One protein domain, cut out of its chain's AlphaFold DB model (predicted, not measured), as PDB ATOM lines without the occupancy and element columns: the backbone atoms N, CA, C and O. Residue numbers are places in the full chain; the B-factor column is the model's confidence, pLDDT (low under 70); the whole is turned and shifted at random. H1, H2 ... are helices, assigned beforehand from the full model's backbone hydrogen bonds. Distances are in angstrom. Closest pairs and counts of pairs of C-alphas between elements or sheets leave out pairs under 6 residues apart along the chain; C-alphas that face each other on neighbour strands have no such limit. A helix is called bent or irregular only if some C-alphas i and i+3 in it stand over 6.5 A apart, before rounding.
ATOM      1  N   SER A 264     252.192 298.596 264.335       75.12
ATOM      2  CA  SER A 264     252.861 297.305 264.136       75.12
ATOM      3  C   SER A 264     252.753 296.425 265.385       75.12
ATOM      4  O   SER A 264     252.526 295.221 265.281       75.12
ATOM      5  N   ASP A 265     252.846 297.043 266.562       84.00
ATOM      6  CA  ASP A 265     252.599 296.416 267.853       84.00
ATOM      7  C   ASP A 265     251.090 296.290 268.115       84.00
ATOM      8  O   ASP A 265     250.380 297.264 268.396       84.00
ATOM      9  N   ARG A 266     250.596 295.054 268.016       84.00
ATOM     10  CA  ARG A 266     249.189 294.731 268.252       84.00
ATOM     11  C   ARG A 266     248.778 294.935 269.701       84.00
ATOM     12  O   ARG A 266     247.614 295.250 269.931       84.00
ATOM     13  N   GLU A 267     249.688 294.819 270.659       86.81
ATOM     14  CA  GLU A 267     249.364 295.026 272.065       86.81
ATOM     15  C   GLU A 267     248.980 296.485 272.337       86.81
ATOM     16  O   GLU A 267     247.922 296.746 272.914       86.81
ATOM     17  N   LYS A 268     249.770 297.434 271.817       85.50
ATOM     18  CA  LYS A 268     249.481 298.876 271.905       85.50
ATOM     19  C   LYS A 268     248.129 299.240 271.300       85.50
ATOM     20  O   LYS A 268     247.417 300.081 271.851       85.50
ATOM     21  N   ALA A 269     247.775 298.615 270.177       83.31
ATOM     22  CA  ALA A 269     246.476 298.800 269.540       83.31
ATOM     23  C   ALA A 269     245.330 298.317 270.446       83.31
ATOM     24  O   ALA A 269     244.343 299.031 270.610       83.31
ATOM     25  N   ILE A 270     245.473 297.150 271.084       84.56
ATOM     26  CA  ILE A 270     244.481 296.609 272.031       84.56
ATOM     27  C   ILE A 270     244.299 297.532 273.238       84.56
ATOM     28  O   ILE A 270     243.169 297.785 273.648       84.56
ATOM     29  N   ASP A 271     245.389 298.076 273.773       84.44
ATOM     30  CA  ASP A 271     245.347 298.981 274.926       84.44
ATOM     31  C   ASP A 271     244.607 300.290 274.637       84.44
ATOM     32  O   ASP A 271     243.908 300.816 275.504       84.44
ATOM     33  N   LEU A 272     244.705 300.804 273.409       80.62
ATOM     34  CA  LEU A 272     243.938 301.976 272.982       80.62
ATOM     35  C   LEU A 272     242.446 301.658 272.831       80.62
ATOM     36  O   LEU A 272     241.600 302.492 273.147       80.62
ATOM     37  N   LEU A 273     242.113 300.443 272.383       77.56
ATOM     38  CA  LEU A 273     240.727 300.007 272.220       77.56
ATOM     39  C   LEU A 273     239.971 299.888 273.553       77.56
ATOM     40  O   LEU A 273     238.752 300.048 273.589       77.56
ATOM     41  N   ASP A 274     240.663 299.601 274.654       70.50
ATOM     42  CA  ASP A 274     240.018 299.409 275.958       70.50
ATOM     43  C   ASP A 274     239.457 300.716 276.560       70.50
ATOM     44  O   ASP A 274     238.638 300.708 277.483       70.50
ATOM     45  N   GLN A 275     239.849 301.867 276.007       63.22
ATOM     46  CA  GLN A 275     239.496 303.188 276.516       63.22
ATOM     47  C   GLN A 275     238.145 303.668 275.957       63.22
ATOM     48  O   GLN A 275     238.086 304.432 275.004       63.22
ATOM     49  N   ARG A 276     237.040 303.252 276.597       66.19
ATOM     50  CA  ARG A 276     235.664 303.785 276.401       66.19
ATOM     51  C   ARG A 276     234.955 303.434 275.085       66.19
ATOM     52  O   ARG A 276     233.924 304.012 274.752       66.19
ATOM     53  N   ILE A 277     235.427 302.431 274.345       67.25
ATOM     54  CA  ILE A 277     234.808 302.006 273.071       67.25
ATOM     55  C   ILE A 277     233.364 301.495 273.210       67.25
ATOM     56  O   ILE A 277     232.617 301.495 272.234       67.25
ATOM     57  N   PHE A 278     232.937 301.079 274.398       67.38
ATOM     58  CA  PHE A 278     231.582 300.563 274.617       67.38
ATOM     59  C   PHE A 278     230.696 301.488 275.457       67.38
ATOM     60  O   PHE A 278     229.592 301.087 275.814       67.38
ATOM     61  N   GLU A 279     231.152 302.701 275.774       67.06
ATOM     62  CA  GLU A 279     230.343 303.673 276.513       67.06
ATOM     63  C   GLU A 279     229.306 304.322 275.587       67.06
ATOM     64  O   GLU A 279     229.616 304.713 274.460       67.06
ATOM     65  N   GLU A 280     228.058 304.410 276.054       62.47
ATOM     66  CA  GLU A 280     226.989 305.091 275.324       62.47
ATOM     67  C   GLU A 280     227.144 306.617 275.426       62.47
ATOM     68  O   GLU A 280     227.391 307.160 276.501       62.47
ATOM     69  N   ASN A 281     226.942 307.323 274.313       62.09
ATOM     70  CA  ASN A 281     226.914 308.781 274.244       62.09
ATOM     71  C   ASN A 281     225.926 309.284 273.179       62.09
ATOM     72  O   ASN A 281     225.091 308.541 272.658       62.09
ATOM     73  N   SER A 282     225.989 310.578 272.854       53.69
ATOM     74  CA  SER A 282     225.062 311.219 271.912       53.69
ATOM     75  C   SER A 282     225.046 310.595 270.502       53.69
ATOM     76  O   SER A 282     224.027 310.692 269.818       53.69
ATOM     77  N   ILE A 283     226.121 309.908 270.097       56.47
ATOM     78  CA  ILE A 283     226.343 309.321 268.764       56.47
ATOM     79  C   ILE A 283     225.982 307.830 268.740       56.47
ATOM     80  O   ILE A 283     225.549 307.303 267.718       56.47
ATOM     81  N   THR A 284     226.085 307.137 269.879       60.81
ATOM     82  CA  THR A 284     225.829 305.688 269.989       60.81
ATOM     83  C   THR A 284     224.358 305.291 269.842       60.81
ATOM     84  O   THR A 284     223.997 304.140 270.095       60.81
ATOM     85  N   LYS A 285     223.485 306.227 269.461       65.75
ATOM     86  CA  LYS A 285     222.085 305.955 269.114       65.75
ATOM     87  C   LYS A 285     221.919 305.479 267.667       65.75
ATOM     88  O   LYS A 285     220.873 304.927 267.348       65.75
ATOM     89  N   ASP A 286     222.922 305.669 266.805       73.25
ATOM     90  CA  ASP A 286     222.901 305.152 265.433       73.25
ATOM     91  C   ASP A 286     223.301 303.663 265.399       73.25
ATOM     92  O   ASP A 286     224.377 303.262 265.843       73.25
ATOM     93  N   HIS A 287     222.435 302.814 264.847       78.06
ATOM     94  CA  HIS A 287     222.704 301.383 264.698       78.06
ATOM     95  C   HIS A 287     223.797 301.085 263.663       78.06
ATOM     96  O   HIS A 287     224.549 300.118 263.818       78.06
ATOM     97  N   LYS A 288     223.919 301.913 262.614       79.69
ATOM     98  CA  LYS A 288     224.967 301.764 261.596       79.69
ATOM     99  C   LYS A 288     226.348 301.943 262.219       79.69
ATOM    100  O   LYS A 288     227.257 301.168 261.921       79.69
ATOM    101  N   PHE A 289     226.464 302.898 263.138       77.69
ATOM    102  CA  PHE A 289     227.676 303.130 263.910       77.69
ATOM    103  C   PHE A 289     228.124 301.865 264.664       77.69
ATOM    104  O   PHE A 289     229.263 301.413 264.504       77.69
ATOM    105  N   TRP A 290     227.223 301.234 265.424       81.38
ATOM    106  CA  TRP A 290     227.557 300.007 266.152       81.38
ATOM    107  C   TRP A 290     227.896 298.836 265.236       81.38
ATOM    108  O   TRP A 290     228.848 298.104 265.510       81.38
ATOM    109  N   LYS A 291     227.169 298.675 264.127       86.12
ATOM    110  CA  LYS A 291     227.445 297.631 263.134       86.12
ATOM    111  C   LYS A 291     228.872 297.725 262.593       86.12
ATOM    112  O   LYS A 291     229.585 296.721 262.577       86.12
ATOM    113  N   ASP A 292     229.304 298.916 262.178       80.06
ATOM    114  CA  ASP A 292     230.645 299.117 261.621       80.06
ATOM    115  C   ASP A 292     231.745 298.881 262.667       80.06
ATOM    116  O   ASP A 292     232.765 298.253 262.364       80.06
ATOM    117  N   ARG A 293     231.519 299.304 263.916       80.25
ATOM    118  CA  ARG A 293     232.448 299.086 265.034       80.25
ATOM    119  C   ARG A 293     232.583 297.612 265.405       80.25
ATOM    120  O   ARG A 293     233.700 297.121 265.550       80.25
ATOM    121  N   VAL A 294     231.474 296.888 265.537       87.25
ATOM    122  CA  VAL A 294     231.504 295.454 265.855       87.25
ATOM    123  C   VAL A 294     232.119 294.657 264.704       87.25
ATOM    124  O   VAL A 294     232.919 293.752 264.952       87.25
ATOM    125  N   ARG A 295     231.827 295.023 263.445       87.94
ATOM    126  CA  ARG A 295     232.510 294.446 262.278       87.94
ATOM    127  C   ARG A 295     234.017 294.641 262.376       87.94
ATOM    128  O   ARG A 295     234.758 293.674 262.221       87.94
ATOM    129  N   PHE A 296     234.468 295.859 262.672       83.94
ATOM    130  CA  PHE A 296     235.888 296.131 262.848       83.94
ATOM    131  C   PHE A 296     236.497 295.292 263.978       83.94
ATOM    132  O   PHE A 296     237.539 294.681 263.773       83.94
ATOM    133  N   LEU A 297     235.860 295.226 265.152       85.62
ATOM    134  CA  LEU A 297     236.370 294.430 266.275       85.62
ATOM    135  C   LEU A 297     236.532 292.956 265.884       85.62
ATOM    136  O   LEU A 297     237.517 292.326 266.262       85.62
ATOM    137  N   LEU A 298     235.611 292.422 265.075       89.50
ATOM    138  CA  LEU A 298     235.726 291.078 264.514       89.50
ATOM    139  C   LEU A 298     236.880 290.937 263.519       89.50
ATOM    140  O   LEU A 298     237.597 289.940 263.578       89.50
ATOM    141  N   GLU A 299     237.063 291.898 262.616       87.62
ATOM    142  CA  GLU A 299     238.200 291.922 261.687       87.62
ATOM    143  C   GLU A 299     239.534 291.984 262.440       87.62
ATOM    144  O   GLU A 299     240.432 291.187 262.168       87.62
ATOM    145  N   PHE A 300     239.644 292.873 263.427       84.56
ATOM    146  CA  PHE A 300     240.848 293.036 264.230       84.56
ATOM    147  C   PHE A 300     241.139 291.781 265.052       84.56
ATOM    148  O   PHE A 300     242.264 291.288 265.025       84.56
ATOM    149  N   TYR A 301     240.123 291.199 265.695       87.00
ATOM    150  CA  TYR A 301     240.259 289.938 266.422       87.00
ATOM    151  C   TYR A 301     240.772 288.802 265.526       87.00
ATOM    152  O   TYR A 301     241.659 288.051 265.919       87.00
ATOM    153  N   LYS A 302     240.268 288.700 264.287       86.88
ATOM    154  CA  LYS A 302     240.748 287.717 263.300       86.88
ATOM    155  C   LYS A 302     242.178 287.986 262.818       86.88
ATOM    156  O   LYS A 302     242.803 287.066 262.301       86.88
ATOM    157  N   SER A 303     242.670 289.218 262.954       85.06
ATOM    158  CA  SER A 303     244.025 289.614 262.557       85.06
ATOM    159  C   SER A 303     245.090 289.372 263.634       85.06
ATOM    160  O   SER A 303     246.276 289.527 263.341       85.06
ATOM    161  N   ILE A 304     244.693 289.004 264.861       85.25
ATOM    162  CA  ILE A 304     245.635 288.684 265.942       85.25
ATOM    163  C   ILE A 304     246.431 287.422 265.557       85.25
ATOM    164  O   ILE A 304     245.817 286.395 265.239       85.25
ATOM    165  N   PRO A 305     247.778 287.475 265.565       85.62
ATOM    166  CA  PRO A 305     248.617 286.329 265.231       85.62
ATOM    167  C   PRO A 305     248.358 285.132 266.158       85.62
ATOM    168  O   PRO A 305     248.286 285.275 267.380       85.62
ATOM    169  N   LYS A 306     248.211 283.930 265.584       86.12
ATOM    170  CA  LYS A 306     247.886 282.703 266.345       86.12
ATOM    171  C   LYS A 306     249.004 282.265 267.296       86.12
ATOM    172  O   LYS A 306     248.745 281.531 268.242       86.12
ATOM    173  N   ASP A 307     250.226 282.695 267.026       90.38
ATOM    174  CA  ASP A 307     251.434 282.475 267.817       90.38
ATOM    175  C   ASP A 307     251.569 283.448 269.006       90.38
ATOM    176  O   ASP A 307     252.488 283.305 269.808       90.38
ATOM    177  N   GLN A 308     250.630 284.389 269.184       88.50
ATOM    178  CA  GLN A 308     250.594 285.336 270.306       88.50
ATOM    179  C   GLN A 308     249.340 285.138 271.188       88.50
ATOM    180  O   GLN A 308     248.459 285.999 271.229       88.50
ATOM    181  N   PRO A 309     249.238 284.020 271.939       88.94
ATOM    182  CA  PRO A 309     248.031 283.673 272.701       88.94
ATOM    183  C   PRO A 309     247.690 284.680 273.808       88.94
ATOM    184  O   PRO A 309     246.516 284.893 274.100       88.94
ATOM    185  N   HIS A 310     248.694 285.354 274.378       91.62
ATOM    186  CA  HIS A 310     248.487 286.406 275.377       91.62
ATOM    187  C   HIS A 310     247.690 287.600 274.817       91.62
ATOM    188  O   HIS A 310     246.898 288.199 275.543       91.62
ATOM    189  N   LEU A 311     247.833 287.924 273.522       89.94
ATOM    190  CA  LEU A 311     247.046 288.981 272.879       89.94
ATOM    191  C   LEU A 311     245.610 288.545 272.598       89.94
ATOM    192  O   LEU A 311     244.700 289.356 272.768       89.94
ATOM    193  N   ASP A 312     245.391 287.284 272.203       89.75
ATOM    194  CA  ASP A 312     244.035 286.722 272.092       89.75
ATOM    195  C   ASP A 312     243.333 286.807 273.448       89.75
ATOM    196  O   ASP A 312     242.244 287.369 273.537       89.75
ATOM    197  N   GLU A 313     243.983 286.355 274.522       90.56
ATOM    198  CA  GLU A 313     243.429 286.410 275.873       90.56
ATOM    199  C   GLU A 313     243.122 287.847 276.319       90.56
ATOM    200  O   GLU A 313     242.003 288.130 276.762       90.56
ATOM    201  N   LYS A 314     244.070 288.777 276.137       89.56
ATOM    202  CA  LYS A 314     243.891 290.201 276.456       89.56
ATOM    203  C   LYS A 314     242.719 290.802 275.682       89.56
ATOM    204  O   LYS A 314     241.847 291.434 276.278       89.56
ATOM    205  N   PHE A 315     242.636 290.554 274.372       88.81
ATOM    206  CA  PHE A 315     241.536 291.039 273.536       88.81
ATOM    207  C   PHE A 315     240.191 290.459 273.985       88.81
ATOM    208  O   PHE A 315     239.193 291.174 274.100       88.81
ATOM    209  N   ARG A 316     240.149 289.151 274.256       89.06
ATOM    210  CA  ARG A 316     238.939 288.464 274.709       89.06
ATOM    211  C   ARG A 316     238.439 289.047 276.025       89.06
ATOM    212  O   ARG A 316     237.262 289.396 276.112       89.06
ATOM    213  N   ASN A 317     239.323 289.182 277.012       86.94
ATOM    214  CA  ASN A 317     238.981 289.651 278.352       86.94
ATOM    215  C   ASN A 317     238.594 291.134 278.379       86.94
ATOM    216  O   ASN A 317     237.595 291.481 279.009       86.94
ATOM    217  N   ASN A 318     239.325 291.989 277.662       83.69
ATOM    218  CA  ASN A 318     239.135 293.436 277.759       83.69
ATOM    219  C   ASN A 318     238.071 293.964 276.794       83.69
ATOM    220  O   ASN A 318     237.376 294.918 277.126       83.69
ATOM    221  N   LEU A 319     237.895 293.340 275.623       87.19
ATOM    222  CA  LEU A 319     237.032 293.879 274.570       87.19
ATOM    223  C   LEU A 319     235.818 293.001 274.284       87.19
ATOM    224  O   LEU A 319     234.691 293.480 274.403       87.19
ATOM    225  N   TRP A 320     236.002 291.719 273.945       90.56
ATOM    226  CA  TRP A 320     234.862 290.869 273.563       90.56
ATOM    227  C   TRP A 320     233.868 290.673 274.696       90.56
ATOM    228  O   TRP A 320     232.671 290.825 274.469       90.56
ATOM    229  N   LYS A 321     234.343 290.394 275.914       91.44
ATOM    230  CA  LYS A 321     233.450 290.262 277.072       91.44
ATOM    231  C   LYS A 321     232.634 291.536 277.286       91.44
ATOM    232  O   LYS A 321     231.417 291.455 277.408       91.44
ATOM    233  N   LYS A 322     233.263 292.719 277.230       89.94
ATOM    234  CA  LYS A 322     232.557 294.009 277.345       89.94
ATOM    235  C   LYS A 322     231.536 294.217 276.222       89.94
ATOM    236  O   LYS A 322     230.425 294.664 276.494       89.94
ATOM    237  N   ALA A 323     231.874 293.860 274.982       90.31
ATOM    238  CA  ALA A 323     230.961 293.939 273.839       90.31
ATOM    239  C   ALA A 323     229.750 292.997 273.977       90.31
ATOM    240  O   ALA A 323     228.636 293.354 273.595       90.31
ATOM    241  N   ILE A 324     229.966 291.794 274.519       93.38
ATOM    242  CA  ILE A 324     228.910 290.811 274.792       93.38
ATOM    243  C   ILE A 324     227.990 291.335 275.902       93.38
ATOM    244  O   ILE A 324     226.783 291.438 275.692       93.38
ATOM    245  N   PHE A 325     228.559 291.738 277.044       91.31
ATOM    246  CA  PHE A 325     227.791 292.221 278.195       91.31
ATOM    247  C   PHE A 325     226.985 293.489 277.894       91.31
ATOM    248  O   PHE A 325     225.885 293.647 278.423       91.31
ATOM    249  N   SER A 326     227.490 294.375 277.027       88.75
ATOM    250  CA  SER A 326     226.784 295.603 276.632       88.75
ATOM    251  C   SER A 326     225.654 295.383 275.624       88.75
ATOM    252  O   SER A 326     224.857 296.289 275.392       88.75
ATOM    253  N   GLY A 327     225.558 294.207 275.001       90.81
ATOM    254  CA  GLY A 327     224.522 293.938 274.006       90.81
ATOM    255  C   GLY A 327     224.882 294.333 272.575       90.81
ATOM    256  O   GLY A 327     224.183 293.935 271.650       90.81
ATOM    257  N   VAL A 328     225.957 295.093 272.344       89.56
ATOM    258  CA  VAL A 328     226.195 295.748 271.040       89.56
ATOM    259  C   VAL A 328     226.542 294.777 269.912       89.56
ATOM    260  O   VAL A 328     226.390 295.110 268.739       89.56
ATOM    261  N   ILE A 329     226.963 293.551 270.225       92.38
ATOM    262  CA  ILE A 329     227.300 292.550 269.202       92.38
ATOM    263  C   ILE A 329     226.115 292.169 268.298       92.38
ATOM    264  O   ILE A 329     226.327 291.695 267.184       92.38
ATOM    265  N   VAL A 330     224.876 292.435 268.729       92.75
ATOM    266  CA  VAL A 330     223.652 292.155 267.956       92.75
ATOM    267  C   VAL A 330     223.526 292.987 266.679       92.75
ATOM    268  O   VAL A 330     222.810 292.598 265.759       92.75
ATOM    269  N   PHE A 331     224.247 294.109 266.589       89.56
ATOM    270  CA  PHE A 331     224.249 294.967 265.402       89.56
ATOM    271  C   PHE A 331     225.047 294.370 264.230       89.56
ATOM    272  O   PHE A 331     224.978 294.882 263.111       89.56
ATOM    273  N   TYR A 332     225.793 293.279 264.449       91.06
ATOM    274  CA  TYR A 332     226.526 292.576 263.398       91.06
ATOM    275  C   TYR A 332     226.437 291.045 263.575       91.06
ATOM    276  O   TYR A 332     227.228 290.473 264.329       91.06
ATOM    277  N   PRO A 333     225.526 290.355 262.855       91.81
ATOM    278  CA  PRO A 333     225.253 288.924 263.044       91.81
ATOM    279  C   PRO A 333     226.485 288.002 263.035       91.81
ATOM    280  O   PRO A 333     226.585 287.161 263.926       91.81
ATOM    281  N   PRO A 334     227.500 288.192 262.163       93.75
ATOM    282  CA  PRO A 334     228.700 287.351 262.202       93.75
ATOM    283  C   PRO A 334     229.486 287.438 263.520       93.75
ATOM    284  O   PRO A 334     230.176 286.490 263.896       93.75
ATOM    285  N   ALA A 335     229.421 288.574 264.225       94.06
ATOM    286  CA  ALA A 335     230.011 288.702 265.554       94.06
ATOM    287  C   ALA A 335     229.142 288.037 266.625       94.06
ATOM    288  O   ALA A 335     229.693 287.394 267.515       94.06
ATOM    289  N   LEU A 336     227.814 288.147 266.514       95.19
ATOM    290  CA  LEU A 336     226.870 287.468 267.399       95.19
ATOM    291  C   LEU A 336     227.054 285.945 267.349       95.19
ATOM    292  O   LEU A 336     227.294 285.322 268.378       95.19
ATOM    293  N   GLU A 337     227.046 285.356 266.155       94.62
ATOM    294  CA  GLU A 337     227.265 283.917 265.951       94.62
ATOM    295  C   GLU A 337     228.614 283.453 266.516       94.62
ATOM    296  O   GLU A 337     228.721 282.427 267.192       94.62
ATOM    297  N   MET A 338     229.666 284.237 266.265       94.88
ATOM    298  CA  MET A 338     230.998 283.952 266.786       94.88
ATOM    299  C   MET A 338     231.026 284.007 268.317       94.88
ATOM    300  O   MET A 338     231.660 283.143 268.927       94.88
ATOM    301  N   ALA A 339     230.318 284.964 268.925       95.31
ATOM    302  CA  ALA A 339     230.224 285.106 270.369       95.31
ATOM    303  C   ALA A 339     229.572 283.879 271.015       95.31
ATOM    304  O   ALA A 339     230.178 283.293 271.906       95.31
ATOM    305  N   PHE A 340     228.421 283.416 270.518       95.31
ATOM    306  CA  PHE A 340     227.755 282.225 271.071       95.31
ATOM    307  C   PHE A 340     228.609 280.960 270.951       95.31
ATOM    308  O   PHE A 340     228.613 280.121 271.846       95.31
ATOM    309  N   ARG A 341     229.397 280.839 269.876       94.31
ATOM    310  CA  ARG A 341     230.305 279.699 269.696       94.31
ATOM    311  C   ARG A 341     231.532 279.750 270.612       94.31
ATOM    312  O   ARG A 341     232.011 278.704 271.037       94.31
ATOM    313  N   LYS A 342     232.112 280.933 270.842       92.88
ATOM    314  CA  LYS A 342     233.406 281.088 271.541       92.88
ATOM    315  C   LYS A 342     233.303 281.541 273.002       92.88
ATOM    316  O   LYS A 342     234.291 281.426 273.727       92.88
ATOM    317  N   PHE A 343     232.159 282.073 273.416       94.44
ATOM    318  CA  PHE A 343     231.914 282.670 274.734       94.44
ATOM    319  C   PHE A 343     230.546 282.239 275.291       94.44
ATOM    320  O   PHE A 343     229.729 283.098 275.629       94.44
ATOM    321  N   PRO A 344     230.258 280.924 275.356       94.00
ATOM    322  CA  PRO A 344     228.923 280.426 275.684       94.00
ATOM    323  C   PRO A 344     228.430 280.918 277.051       94.00
ATOM    324  O   PRO A 344     227.268 281.300 277.185       94.00
ATOM    325  N   GLU A 345     229.315 280.987 278.051       93.50
ATOM    326  CA  GLU A 345     228.969 281.478 279.387       93.50
ATOM    327  C   GLU A 345     228.644 282.972 279.396       93.50
ATOM    328  O   GLU A 345     227.642 283.387 279.981       93.50
ATOM    329  N   GLU A 346     229.461 283.802 278.744       95.12
ATOM    330  CA  GLU A 346     229.224 285.243 278.689       95.12
ATOM    331  C   GLU A 346     227.979 285.579 277.869       95.12
ATOM    332  O   GLU A 346     227.200 286.440 278.283       95.12
ATOM    333  N   THR A 347     227.740 284.887 276.750       95.06
ATOM    334  CA  THR A 347     226.515 285.080 275.963       95.06
ATOM    335  C   THR A 347     225.276 284.621 276.714       95.06
ATOM    336  O   THR A 347     224.267 285.319 276.664       95.06
ATOM    337  N   ARG A 348     225.350 283.514 277.468       92.44
ATOM    338  CA  ARG A 348     224.240 283.035 278.304       92.44
ATOM    339  C   ARG A 348     223.890 284.052 279.387       92.44
ATOM    340  O   ARG A 348     222.735 284.444 279.487       92.44
ATOM    341  N   LYS A 349     224.886 284.554 280.125       93.12
ATOM    342  CA  LYS A 349     224.693 285.604 281.147       93.12
ATOM    343  C   LYS A 349     224.196 286.931 280.568       93.12
ATOM    344  O   LYS A 349     223.566 287.713 281.265       93.12
ATOM    345  N   SER A 350     224.492 287.205 279.299       94.38
ATOM    346  CA  SER A 350     224.124 288.465 278.642       94.38
ATOM    347  C   SER A 350     222.858 288.365 277.799       94.38
ATOM    348  O   SER A 350     222.477 289.360 277.186       94.38
ATOM    349  N   ILE A 351     222.197 287.203 277.737       94.81
ATOM    350  CA  ILE A 351     221.111 286.935 276.783       94.81
ATOM    351  C   ILE A 351     219.977 287.965 276.870       94.81
ATOM    352  O   ILE A 351     219.467 288.403 275.838       94.81
ATOM    353  N   ARG A 352     219.652 288.437 278.084       94.00
ATOM    354  CA  ARG A 352     218.688 289.522 278.302       94.00
ATOM    355  C   ARG A 352     219.148 290.832 277.662       94.00
ATOM    356  O   ARG A 352     218.365 291.482 276.977       94.00
ATOM    357  N   ASN A 353     220.407 291.222 277.858       92.44
ATOM    358  CA  ASN A 353     220.956 292.456 277.290       92.44
ATOM    359  C   ASN A 353     221.051 292.372 275.759       92.44
ATOM    360  O   ASN A 353     220.738 293.347 275.073       92.44
ATOM    361  N   LEU A 354     221.427 291.203 275.219       94.25
ATOM    362  CA  LEU A 354     221.404 290.935 273.779       94.25
ATOM    363  C   LEU A 354     219.979 291.123 273.230       94.25
ATOM    364  O   LEU A 354     219.783 291.867 272.272       94.25
ATOM    365  N   PHE A 355     218.973 290.519 273.874       93.75
ATOM    366  CA  PHE A 355     217.561 290.696 273.523       93.75
ATOM    367  C   PHE A 355     217.136 292.170 273.578       93.75
ATOM    368  O   PHE A 355     216.564 292.687 272.615       93.75
TER     369      PHE A 355
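Overview. This is residues 264 to 355 of the 509 residues of the protein "PF07119 family protein" of Leptospira interrogans serovar Bataviae str. L1111 (UniProt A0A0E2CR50). Two long helices, H2 and H3, run side by side in opposite ways, with the short H1 alongside H3, and four short helices, H4 to H7, gather where H2 begins and H3 ends. H4 and H5 pack on H2 and H6 and H7 on the last part of H3, while residues 281 to 286 of the long link before H2 stick out. The printed part has 92 residues with seven named helices, H1 to H7 in that order, and no named strand: the class is all helix. It is compact, with a radius of gyration of the C-alphas of 12.8 A and spans of 35 by 29 by 18 A.

Arrangement. H1, residues 266 to 273, touches H3, residues 309 to 325, at a shallow tilt of 19 degrees, the same way; their closest C-alphas are those of Ile 270 and Phe 315, 6.5 A apart. H1 and H2, residues 287 to 303, are near each other. H2 and H3 are close but not clearly touching, at a shallow tilt of 18 degrees, opposite ways; their closest C-alphas, of Tyr 301 and Phe 315, are 7.3 A apart. H3 has a kink of 30 degrees near residue 316. It is irregular, but only just: C-alphas 318 and 321 are 6.55 A apart. H4, residues 328 to 331, touches H2 with its residues 287 to 294 alone, closest at the C-alphas of Lys 291 and Phe 331, 4.7 A. H5, residues 333 to 342, only just touches H2, with 3 pairs of C-alphas within 8 A, the closest being Leu 298 and Ala 335 at 6.3 A, at a steep tilt of 47 degrees. H6, residues 344 to 349, touches H3 with residues 321 to 325 alone, at a shallow tilt of 32 degrees; the C-alphas of Ile 324 and Thr 347, the closest, are 6.3 A apart. H7, residues 351 to 355, only just touches H4, with 3 pairs of C-alphas within 8 A, the closest being Val 330 and Leu 354 at 6.4 A. Every O i to N i+4 pair is within hydrogen-bond range in H1, H2, H5, H6 and H7, and 11 of 13 in H3; H4 is too short for one.

Along the chain. H1 begins at C-alpha 266, (249.189, 294.731, 268.252). H2 is 24.4 A long, H3 22.6 A and H5 14.1 A. H7 ends at C-alpha 355, (217.561, 290.696, 273.523).

Size, cuts and confidence. The C-alphas farthest apart, of Ser 282 and Asp 307, are 39.2 A apart. The printed part has no cut. The link from H1 to H2, 13 residues, is long; the others are tight. The mean pLDDT of the printed part is 85.3, and residues 275 to 285 are under 70.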